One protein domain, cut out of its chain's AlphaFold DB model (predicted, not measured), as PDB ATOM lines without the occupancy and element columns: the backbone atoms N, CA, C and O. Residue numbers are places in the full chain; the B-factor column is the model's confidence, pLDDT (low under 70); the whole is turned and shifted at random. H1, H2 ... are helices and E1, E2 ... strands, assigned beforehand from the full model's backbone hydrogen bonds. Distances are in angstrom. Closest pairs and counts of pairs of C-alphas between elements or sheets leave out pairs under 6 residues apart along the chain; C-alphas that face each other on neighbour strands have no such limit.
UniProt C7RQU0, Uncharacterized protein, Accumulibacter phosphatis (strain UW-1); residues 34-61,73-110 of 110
ATOM      1  N   LEU A  34     -25.074  -7.158  53.642       83.81
ATOM      2  CA  LEU A  34     -24.974  -7.258  52.189       83.81
ATOM      3  C   LEU A  34     -26.061  -6.402  51.533       83.81
ATOM      4  O   LEU A  34     -27.187  -6.386  52.034       83.81
ATOM      5  N   PRO A  35     -25.776  -5.706  50.421       82.56
ATOM      6  CA  PRO A  35     -26.812  -5.012  49.668       82.56
ATOM      7  C   PRO A  35     -27.832  -6.031  49.144       82.56
ATOM      8  O   PRO A  35     -27.474  -7.021  48.508       82.56
ATOM      9  N   GLY A  36     -29.109  -5.814  49.454       80.06
ATOM     10  CA  GLY A  36     -30.204  -6.637  48.960       80.06
ATOM     11  C   GLY A  36     -30.775  -6.093  47.654       80.06
ATOM     12  O   GLY A  36     -30.753  -4.892  47.390       80.06
ATOM     13  N   THR A  37     -31.391  -6.971  46.868       76.25
ATOM     14  CA  THR A  37     -32.029  -6.623  45.586       76.25
ATOM     15  C   THR A  37     -33.296  -5.768  45.726       76.25
ATOM     16  O   THR A  37     -33.848  -5.325  44.727       76.25
ATOM     17  N   HIS A  38     -33.773  -5.539  46.953       76.62
ATOM     18  CA  HIS A  38     -34.937  -4.699  47.266       76.62
ATOM     19  C   HIS A  38     -34.534  -3.297  47.760       76.62
ATOM     20  O   HIS A  38     -35.329  -2.612  48.397       76.62
ATOM     21  N   GLY A  39     -33.279  -2.889  47.540       74.94
ATOM     22  CA  GLY A  39     -32.750  -1.583  47.952       74.94
ATOM     23  C   GLY A  39     -32.402  -1.464  49.441       74.94
ATOM     24  O   GLY A  39     -31.780  -0.487  49.847       74.94
ATOM     25  N   ALA A  40     -32.749  -2.460  50.259       81.62
ATOM     26  CA  ALA A  40     -32.357  -2.545  51.663       81.62
ATOM     27  C   ALA A  40     -31.142  -3.465  51.849       81.62
ATOM     28  O   ALA A  40     -31.008  -4.482  51.169       81.62
ATOM     29  N   SER A  41     -30.272  -3.136  52.806       83.62
ATOM     30  CA  SER A  41     -29.188  -4.035  53.221       83.62
ATOM     31  C   SER A  41     -29.716  -5.159  54.113       83.62
ATOM     32  O   SER A  41     -30.485  -4.917  55.042       83.62
ATOM     33  N   VAL A  42     -29.253  -6.381  53.869       82.25
ATOM     34  CA  VAL A  42     -29.585  -7.580  54.638       82.25
ATOM     35  C   VAL A  42     -28.428  -7.902  55.577       82.25
ATOM     36  O   VAL A  42     -27.310  -8.162  55.133       82.25
ATOM     37  N   LYS A  43     -28.690  -7.896  56.887       86.19
ATOM     38  CA  LYS A  43     -27.745  -8.408  57.886       86.19
ATOM     39  C   LYS A  43     -27.947  -9.910  58.031       86.19
ATOM     40  O   LYS A  43     -29.054 -10.345  58.323       86.19
ATOM     41  N   LEU A  44     -26.877 -10.682  57.851       81.00
ATOM     42  CA  LEU A  44     -26.934 -12.140  58.012       81.00
ATOM     43  C   LEU A  44     -26.876 -12.559  59.486       81.00
ATOM     44  O   LEU A  44     -27.409 -13.597  59.876       81.00
ATOM     45  N   VAL A  45     -26.235 -11.740  60.323       82.81
ATOM     46  CA  VAL A  45     -26.149 -11.988  61.763       82.81
ATOM     47  C   VAL A  45     -27.505 -11.757  62.432       82.81
ATOM     48  O   VAL A  45     -28.171 -10.754  62.181       82.81
ATOM     49  N   GLY A  46     -27.903 -12.677  63.312       77.12
ATOM     50  CA  GLY A  46     -29.168 -12.587  64.048       77.12
ATOM     51  C   GLY A  46     -30.392 -13.085  63.277       77.12
ATOM     52  O   GLY A  46     -31.489 -13.073  63.832       77.12
ATOM     53  N   LEU A  47     -30.219 -13.568  62.042       77.00
ATOM     54  CA  LEU A  47     -31.267 -14.309  61.349       77.00
ATOM     55  C   LEU A  47     -31.561 -15.610  62.112       77.00
ATOM     56  O   LEU A  47     -30.668 -16.417  62.369       77.00
ATOM     57  N   ALA A  48     -32.818 -15.805  62.501       76.50
ATOM     58  CA  ALA A  48     -33.247 -17.008  63.205       76.50
ATOM     59  C   ALA A  48     -33.552 -18.147  62.219       76.50
ATOM     60  O   ALA A  48     -34.098 -17.918  61.141       76.50
ATOM     61  N   GLY A  49     -33.269 -19.390  62.614       77.75
ATOM     62  CA  GLY A  49     -33.604 -20.590  61.841       77.75
ATOM     63  C   GLY A  49     -32.479 -21.101  60.939       77.75
ATOM     64  O   GLY A  49     -31.315 -20.750  61.111       77.75
ATOM     65  N   CYS A  50     -32.841 -21.981  60.003       80.31
ATOM     66  CA  CYS A  50     -31.929 -22.566  59.025       80.31
ATOM     67  C   CYS A  50     -32.078 -21.846  57.681       80.31
ATOM     68  O   CYS A  50     -33.204 -21.694  57.192       80.31
ATOM     69  N   TRP A  51     -30.945 -21.421  57.123       80.69
ATOM     70  CA  TRP A  51     -30.848 -20.612  55.914       80.69
ATOM     71  C   TRP A  51     -29.976 -21.309  54.882       80.69
ATOM     72  O   TRP A  51     -28.907 -21.825  55.213       80.69
ATOM     73  N   VAL A  52     -30.405 -21.257  53.626       80.56
ATOM     74  CA  VAL A  52     -29.585 -21.658  52.479       80.56
ATOM     75  C   VAL A  52     -29.214 -20.399  51.702       80.56
ATOM     76  O   VAL A  52     -30.092 -19.690  51.208       80.56
ATOM     77  N   ILE A  53     -27.914 -20.113  51.615       78.94
ATOM     78  CA  ILE A  53     -27.375 -18.922  50.944       78.94
ATOM     79  C   ILE A  53     -26.560 -19.374  49.725       78.94
ATOM     80  O   ILE A  53     -25.395 -19.746  49.878       78.94
ATOM     81  N   PRO A  54     -27.137 -19.382  48.510       75.00
ATOM     82  CA  PRO A  54     -26.362 -19.605  47.298       75.00
ATOM     83  C   PRO A  54     -25.446 -18.408  47.020       75.00
ATOM     84  O   PRO A  54     -25.896 -17.261  46.974       75.00
ATOM     85  N   VAL A  55     -24.164 -18.697  46.796       78.69
ATOM     86  CA  VAL A  55     -23.138 -17.713  46.428       78.69
ATOM     87  C   VAL A  55     -22.721 -17.956  44.982       78.69
ATOM     88  O   VAL A  55     -22.354 -19.068  44.604       78.69
ATOM     89  N   CYS A  56     -22.790 -16.912  44.157       73.81
ATOM     90  CA  CYS A  56     -22.409 -16.973  42.751       73.81
ATOM     91  C   CYS A  56     -21.065 -16.270  42.542       73.81
ATOM     92  O   CYS A  56     -20.955 -15.080  42.815       73.81
ATOM     93  N   SER A  57     -20.063 -16.987  42.027       69.56
ATOM     94  CA  SER A  57     -18.743 -16.398  41.744       69.56
ATOM     95  C   SER A  57     -18.774 -15.454  40.538       69.56
ATOM     96  O   SER A  57     -18.083 -14.441  40.519       69.56
ATOM     97  N   MET A  58     -19.585 -15.777  39.525       78.12
ATOM     98  CA  MET A  58     -19.727 -14.976  38.310       78.12
ATOM     99  C   MET A  58     -21.123 -15.131  37.710       78.12
ATOM    100  O   MET A  58     -21.601 -16.239  37.454       78.12
ATOM    101  N   THR A  59     -21.752 -14.004  37.390       75.50
ATOM    102  CA  THR A  59     -23.026 -13.978  36.672       75.50
ATOM    103  C   THR A  59     -22.763 -13.978  35.165       75.50
ATOM    104  O   THR A  59     -22.620 -12.921  34.558       75.50
ATOM    105  N   GLY A  60     -22.692 -15.155  34.532       70.12
ATOM    106  CA  GLY A  60     -22.494 -15.226  33.074       70.12
ATOM    107  C   GLY A  60     -23.637 -14.547  32.302       70.12
ATOM    108  O   GLY A  60     -24.779 -14.584  32.759       70.12
ATOM    109  N   ARG A  61     -23.399 -13.993  31.116       75.50
ATOM    110  CA  ARG A  61     -24.460 -13.379  30.294       75.50
ATOM    111  C   ARG A  61     -24.706 -14.218  29.030       75.50
ATOM    112  O   ARG A  61     -23.742 -14.766  28.513       75.50
ATOM    113  N   ILE A  73     -12.957 -25.638  35.098       84.56
ATOM    114  CA  ILE A  73     -13.010 -25.426  36.548       84.56
ATOM    115  C   ILE A  73     -14.190 -26.226  37.125       84.56
ATOM    116  O   ILE A  73     -15.349 -25.901  36.827       84.56
ATOM    117  N   PRO A  74     -13.948 -27.240  37.979       83.12
ATOM    118  CA  PRO A  74     -15.022 -28.036  38.562       83.12
ATOM    119  C   PRO A  74     -16.038 -27.158  39.301       83.12
ATOM    120  O   PRO A  74     -15.692 -26.367  40.174       83.12
ATOM    121  N   GLY A  75     -17.316 -27.280  38.936       80.69
ATOM    122  CA  GLY A  75     -18.418 -26.570  39.598       80.69
ATOM    123  C   GLY A  75     -18.660 -25.127  39.136       80.69
ATOM    124  O   GLY A  75     -19.709 -24.566  39.453       80.69
ATOM    125  N   ALA A  76     -17.790 -24.538  38.310       84.19
ATOM    126  CA  ALA A  76     -17.912 -23.143  37.868       84.19
ATOM    127  C   ALA A  76     -19.166 -22.852  37.012       84.19
ATOM    128  O   ALA A  76     -19.656 -21.723  36.953       84.19
ATOM    129  N   ARG A  77     -19.741 -23.880  36.374       82.69
ATOM    130  CA  ARG A  77     -21.015 -23.812  35.625       82.69
ATOM    131  C   ARG A  77     -22.256 -24.043  36.502       82.69
ATOM    132  O   ARG A  77     -23.375 -23.890  36.017       82.69
ATOM    133  N   GLY A  78     -22.078 -24.421  37.770       78.75
ATOM    134  CA  GLY A  78     -23.145 -24.919  38.643       78.75
ATOM    135  C   GLY A  78     -24.082 -23.847  39.199       78.75
ATOM    136  O   GLY A  78     -25.261 -24.125  39.405       78.75
ATOM    137  N   CYS A  79     -23.600 -22.615  39.382       77.38
ATOM    138  CA  CYS A  79     -24.327 -21.582  40.127       77.38
ATOM    139  C   CYS A  79     -25.736 -21.308  39.569       77.38
ATOM    140  O   CYS A  79     -26.701 -21.246  40.324       77.38
ATOM    141  N   ARG A  80     -25.893 -21.217  38.242       77.56
ATOM    142  CA  ARG A  80     -27.197 -20.986  37.606       77.56
ATOM    143  C   ARG A  80     -28.167 -22.162  37.664       77.56
ATOM    144  O   ARG A  80     -29.286 -21.935  38.125       77.56
ATOM    145  N   PRO A  81     -27.814 -23.382  37.223       76.94
ATOM    146  CA  PRO A  81     -28.716 -24.523  37.356       76.94
ATOM    147  C   PRO A  81     -29.086 -24.790  38.823       76.94
ATOM    148  O   PRO A  81     -30.243 -25.093  39.102       76.94
ATOM    149  N   GLN A  82     -28.165 -24.572  39.768       77.75
ATOM    150  CA  GLN A  82     -28.442 -24.679  41.205       77.75
ATOM    151  C   GLN A  82     -29.414 -23.594  41.692       77.75
ATOM    152  O   GLN A  82     -30.413 -23.924  42.326       77.75
ATOM    153  N   SER A  83     -29.210 -22.316  41.348       77.81
ATOM    154  CA  SER A  83     -30.163 -21.240  41.669       77.81
ATOM    155  C   SER A  83     -31.549 -21.467  41.059       77.81
ATOM    156  O   SER A  83     -32.563 -21.200  41.706       77.81
ATOM    157  N   CYS A  84     -31.620 -21.982  39.828       78.75
ATOM    158  CA  CYS A  84     -32.881 -22.391  39.209       78.75
ATOM    159  C   CYS A  84     -33.536 -23.553  39.970       78.75
ATOM    160  O   CYS A  84     -34.748 -23.523  40.177       78.75
ATOM    161  N   GLY A  85     -32.747 -24.526  40.434       76.12
ATOM    162  CA  GLY A  85     -33.199 -25.612  41.302       76.12
ATOM    163  C   GLY A  85     -33.774 -25.099  42.623       76.12
ATOM    164  O   GLY A  85     -34.913 -25.416  42.945       76.12
ATOM    165  N   PHE A  86     -33.061 -24.227  43.343       76.62
ATOM    166  CA  PHE A  86     -33.563 -23.622  44.587       76.62
ATOM    167  C   PHE A  86     -34.888 -22.880  44.386       76.62
ATOM    168  O   PHE A  86     -35.772 -22.948  45.237       76.62
ATOM    169  N   ARG A  87     -35.056 -22.205  43.242       75.12
ATOM    170  CA  ARG A  87     -36.330 -21.575  42.871       75.12
ATOM    171  C   ARG A  87     -37.430 -22.610  42.629       75.12
ATOM    172  O   ARG A  87     -38.554 -22.401  43.071       75.12
ATOM    173  N   HIS A  88     -37.122 -23.688  41.912       76.00
ATOM    174  CA  HIS A  88     -38.088 -24.735  41.577       76.00
ATOM    175  C   HIS A  88     -38.569 -25.490  42.824       76.00
ATOM    176  O   HIS A  88     -39.768 -25.640  43.027       76.00
ATOM    177  N   TYR A  89     -37.642 -25.855  43.710       77.06
ATOM    178  CA  TYR A  89     -37.911 -26.566  44.964       77.06
ATOM    179  C   TYR A  89     -38.193 -25.633  46.143       77.06
ATOM    180  O   TYR A  89     -38.148 -26.045  47.299       77.06
ATOM    181  N   HIS A  90     -38.494 -24.359  45.887       74.81
ATOM    182  CA  HIS A  90     -38.646 -23.362  46.941       74.81
ATOM    183  C   HIS A  90     -39.723 -23.740  47.971       74.81
ATOM    184  O   HIS A  90     -39.527 -23.535  49.165       74.81
ATOM    185  N   ALA A  91     -40.841 -24.330  47.534       72.19
ATOM    186  CA  ALA A  91     -41.900 -24.781  48.439       72.19
ATOM    187  C   ALA A  91     -41.434 -25.912  49.377       72.19
ATOM    188  O   ALA A  91     -41.702 -25.863  50.575       72.19
ATOM    189  N   GLU A  92     -40.694 -26.889  48.850       76.88
ATOM    190  CA  GLU A  92     -40.140 -28.013  49.617       76.88
ATOM    191  C   GLU A  92     -39.016 -27.567  50.555       76.88
ATOM    192  O   GLU A  92     -38.940 -27.998  51.707       76.88
ATOM    193  N   LEU A  93     -38.172 -26.642  50.093       73.06
ATOM    194  CA  LEU A  93     -37.144 -26.024  50.920       73.06
ATOM    195  C   LEU A  93     -37.786 -25.238  52.057       73.06
ATOM    196  O   LEU A  93     -37.348 -25.390  53.187       73.06
ATOM    197  N   ARG A  94     -38.864 -24.484  51.815       71.19
ATOM    198  CA  ARG A  94     -39.595 -23.783  52.883       71.19
ATOM    199  C   ARG A  94     -40.259 -24.709  53.901       71.19
ATOM    200  O   ARG A  94     -40.483 -24.297  55.035       71.19
ATOM    201  N   ALA A  95     -40.591 -25.938  53.519       75.06
ATOM    202  CA  ALA A  95     -41.117 -26.921  54.462       75.06
ATOM    203  C   ALA A  95     -40.038 -27.423  55.443       75.06
ATOM    204  O   ALA A  95     -40.370 -27.826  56.554       75.06
ATOM    205  N   ASN A  96     -38.756 -27.364  55.056       70.62
ATOM    206  CA  ASN A  96     -37.624 -27.911  55.821       70.62
ATOM    207  C   ASN A  96     -36.613 -26.851  56.304       70.62
ATOM    208  O   ASN A  96     -35.751 -27.131  57.134       70.62
ATOM    209  N   THR A  97     -36.706 -25.625  55.794       61.25
ATOM    210  CA  THR A  97     -35.845 -24.471  56.086       61.25
ATOM    211  C   THR A  97     -36.716 -23.223  56.161       61.25
ATOM    212  O   THR A  97     -37.793 -23.187  55.570       61.25
ATOM    213  N   ARG A  98     -36.303 -22.195  56.910       62.03
ATOM    214  CA  ARG A  98     -37.181 -21.033  57.123       62.03
ATOM    215  C   ARG A  98     -37.122 -20.061  55.945       62.03
ATOM    216  O   ARG A  98     -38.172 -19.533  55.598       62.03
ATOM    217  N   GLU A  99     -35.959 -19.904  55.297       63.28
ATOM    218  CA  GLU A  99     -35.783 -19.089  54.081       63.28
ATOM    219  C   GLU A  99     -34.553 -19.470  53.221       63.28
ATOM    220  O   GLU A  99     -33.555 -20.008  53.708       63.28
ATOM    221  N   VAL A 100     -34.621 -19.124  51.925       58.22
ATOM    222  CA  VAL A 100     -33.517 -19.187  50.950       58.22
ATOM    223  C   VAL A 100     -33.215 -17.762  50.477       58.22
ATOM    224  O   VAL A 100     -34.069 -17.129  49.858       58.22
ATOM    225  N   ALA A 101     -32.008 -17.256  50.735       58.62
ATOM    226  CA  ALA A 101     -31.611 -15.890  50.383       58.62
ATOM    227  C   ALA A 101     -30.487 -15.909  49.342       58.62
ATOM    228  O   ALA A 101     -29.383 -16.359  49.629       58.62
ATOM    229  N   SER A 102     -30.751 -15.414  48.132       54.38
ATOM    230  CA  SER A 102     -29.739 -15.356  47.070       54.38
ATOM    231  C   SER A 102     -28.982 -14.033  47.110       54.38
ATOM    232  O   SER A 102     -29.585 -12.979  46.920       54.38
ATOM    233  N   ALA A 103     -27.661 -14.092  47.271       53.75
ATOM    234  CA  ALA A 103     -26.777 -12.955  47.040       53.75
ATOM    235  C   ALA A 103     -26.177 -13.088  45.636       53.75
ATOM    236  O   ALA A 103     -25.370 -13.980  45.371       53.75
ATOM    237  N   VAL A 104     -26.605 -12.229  44.713       49.41
ATOM    238  CA  VAL A 104     -25.975 -12.121  43.393       49.41
ATOM    239  C   VAL A 104     -25.056 -10.909  43.454       49.41
ATOM    240  O   VAL A 104     -25.566  -9.815  43.692       49.41
ATOM    241  N   PRO A 105     -23.731 -11.056  43.277       45.09
ATOM    242  CA  PRO A 105     -22.891  -9.888  43.088       45.09
ATOM    243  C   PRO A 105     -23.362  -9.183  41.815       45.09
ATOM    244  O   PRO A 105     -23.347  -9.758  40.720       45.09
ATOM    245  N   GLU A 106     -23.858  -7.958  41.973       41.25
ATOM    246  CA  GLU A 106     -24.121  -7.076  40.846       41.25
ATOM    247  C   GLU A 106     -22.770  -6.801  40.182       41.25
ATOM    248  O   GLU A 106     -21.812  -6.394  40.841       41.25
ATOM    249  N   ALA A 107     -22.655  -7.123  38.892       38.59
ATOM    250  CA  ALA A 107     -21.453  -6.797  38.143       38.59
ATOM    251  C   ALA A 107     -21.296  -5.275  38.179       38.59
ATOM    252  O   ALA A 107     -22.193  -4.572  37.716       38.59
ATOM    253  N   ALA A 108     -20.189  -4.792  38.747       28.31
ATOM    254  CA  ALA A 108     -19.882  -3.371  38.788       28.31
ATOM    255  C   ALA A 108     -20.055  -2.766  37.380       28.31
ATOM    256  O   ALA A 108     -19.562  -3.361  36.412       28.31
ATOM    257  N   PRO A 109     -20.774  -1.637  37.229       30.03
ATOM    258  CA  PRO A 109     -20.822  -0.940  35.953       30.03
ATOM    259  C   PRO A 109     -19.395  -0.516  35.583       30.03
ATOM    260  O   PRO A 109     -18.668   0.012  36.424       30.03
ATOM    261  N   SER A 110     -18.990  -0.838  34.351       36.91
ATOM    262  CA  SER A 110     -17.742  -0.352  33.743       36.91
ATOM    263  C   SER A 110     -17.824   1.137  33.441       36.91
ATOM    264  O   SER A 110     -18.937   1.589  33.088       36.91
TER     265      SER A 110
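What this domain is: This is residues 34 to 61 and 73 to 110 of the 110 residues of an uncharacterized protein of Accumulibacter phosphatis (strain UW-1) (UniProt C7RQU0). The model has little regular structure: two short helices, H1 and H2, make an L at one side, a small loop with strand E1 lies at the opposite side, and two long unnamed stretches run between. The 66 printed residues hold E1, H1 and H2 in that order, mostly helix, with 20 residues in named elements. The whole is only just loose, close to compact, with a radius of gyration of the C-alphas of 13.3 A and spans of 37 by 27 by 19 A.

How they stand to each other: H1, residues 79 to 88, is close to but not clearly touching H2, residues 90 to 96; their closest C-alphas, of Phe 86 and Leu 93, are 7.7 A apart. Their lines are about perpendicular, at 77 degrees. In both, every O i to N i+4 pair is within hydrogen-bond range. Residues 51 to 52 pair parallel with residues 99 to 100. E1, residues 41 to 43, pairs with no named strand, but its residues 41 to 42 pair antiparallel with residues 34 to 35. It is apart from H1 and H2.

Where its parts are: H1 spans 14.2 A from C-alpha 79 at (-24.327, -21.582, 40.127). H2 spans 10.0 A and ends at C-alpha 96, (-37.624, -27.911, 55.821). E1 spans 6.6 A.

The domain as a whole: Residues 62 to 72 are not printed, a gap of 17.8 A between C-alphas 61 and 73. Residue 57 and residues 97 to 110 have pLDDT under 70.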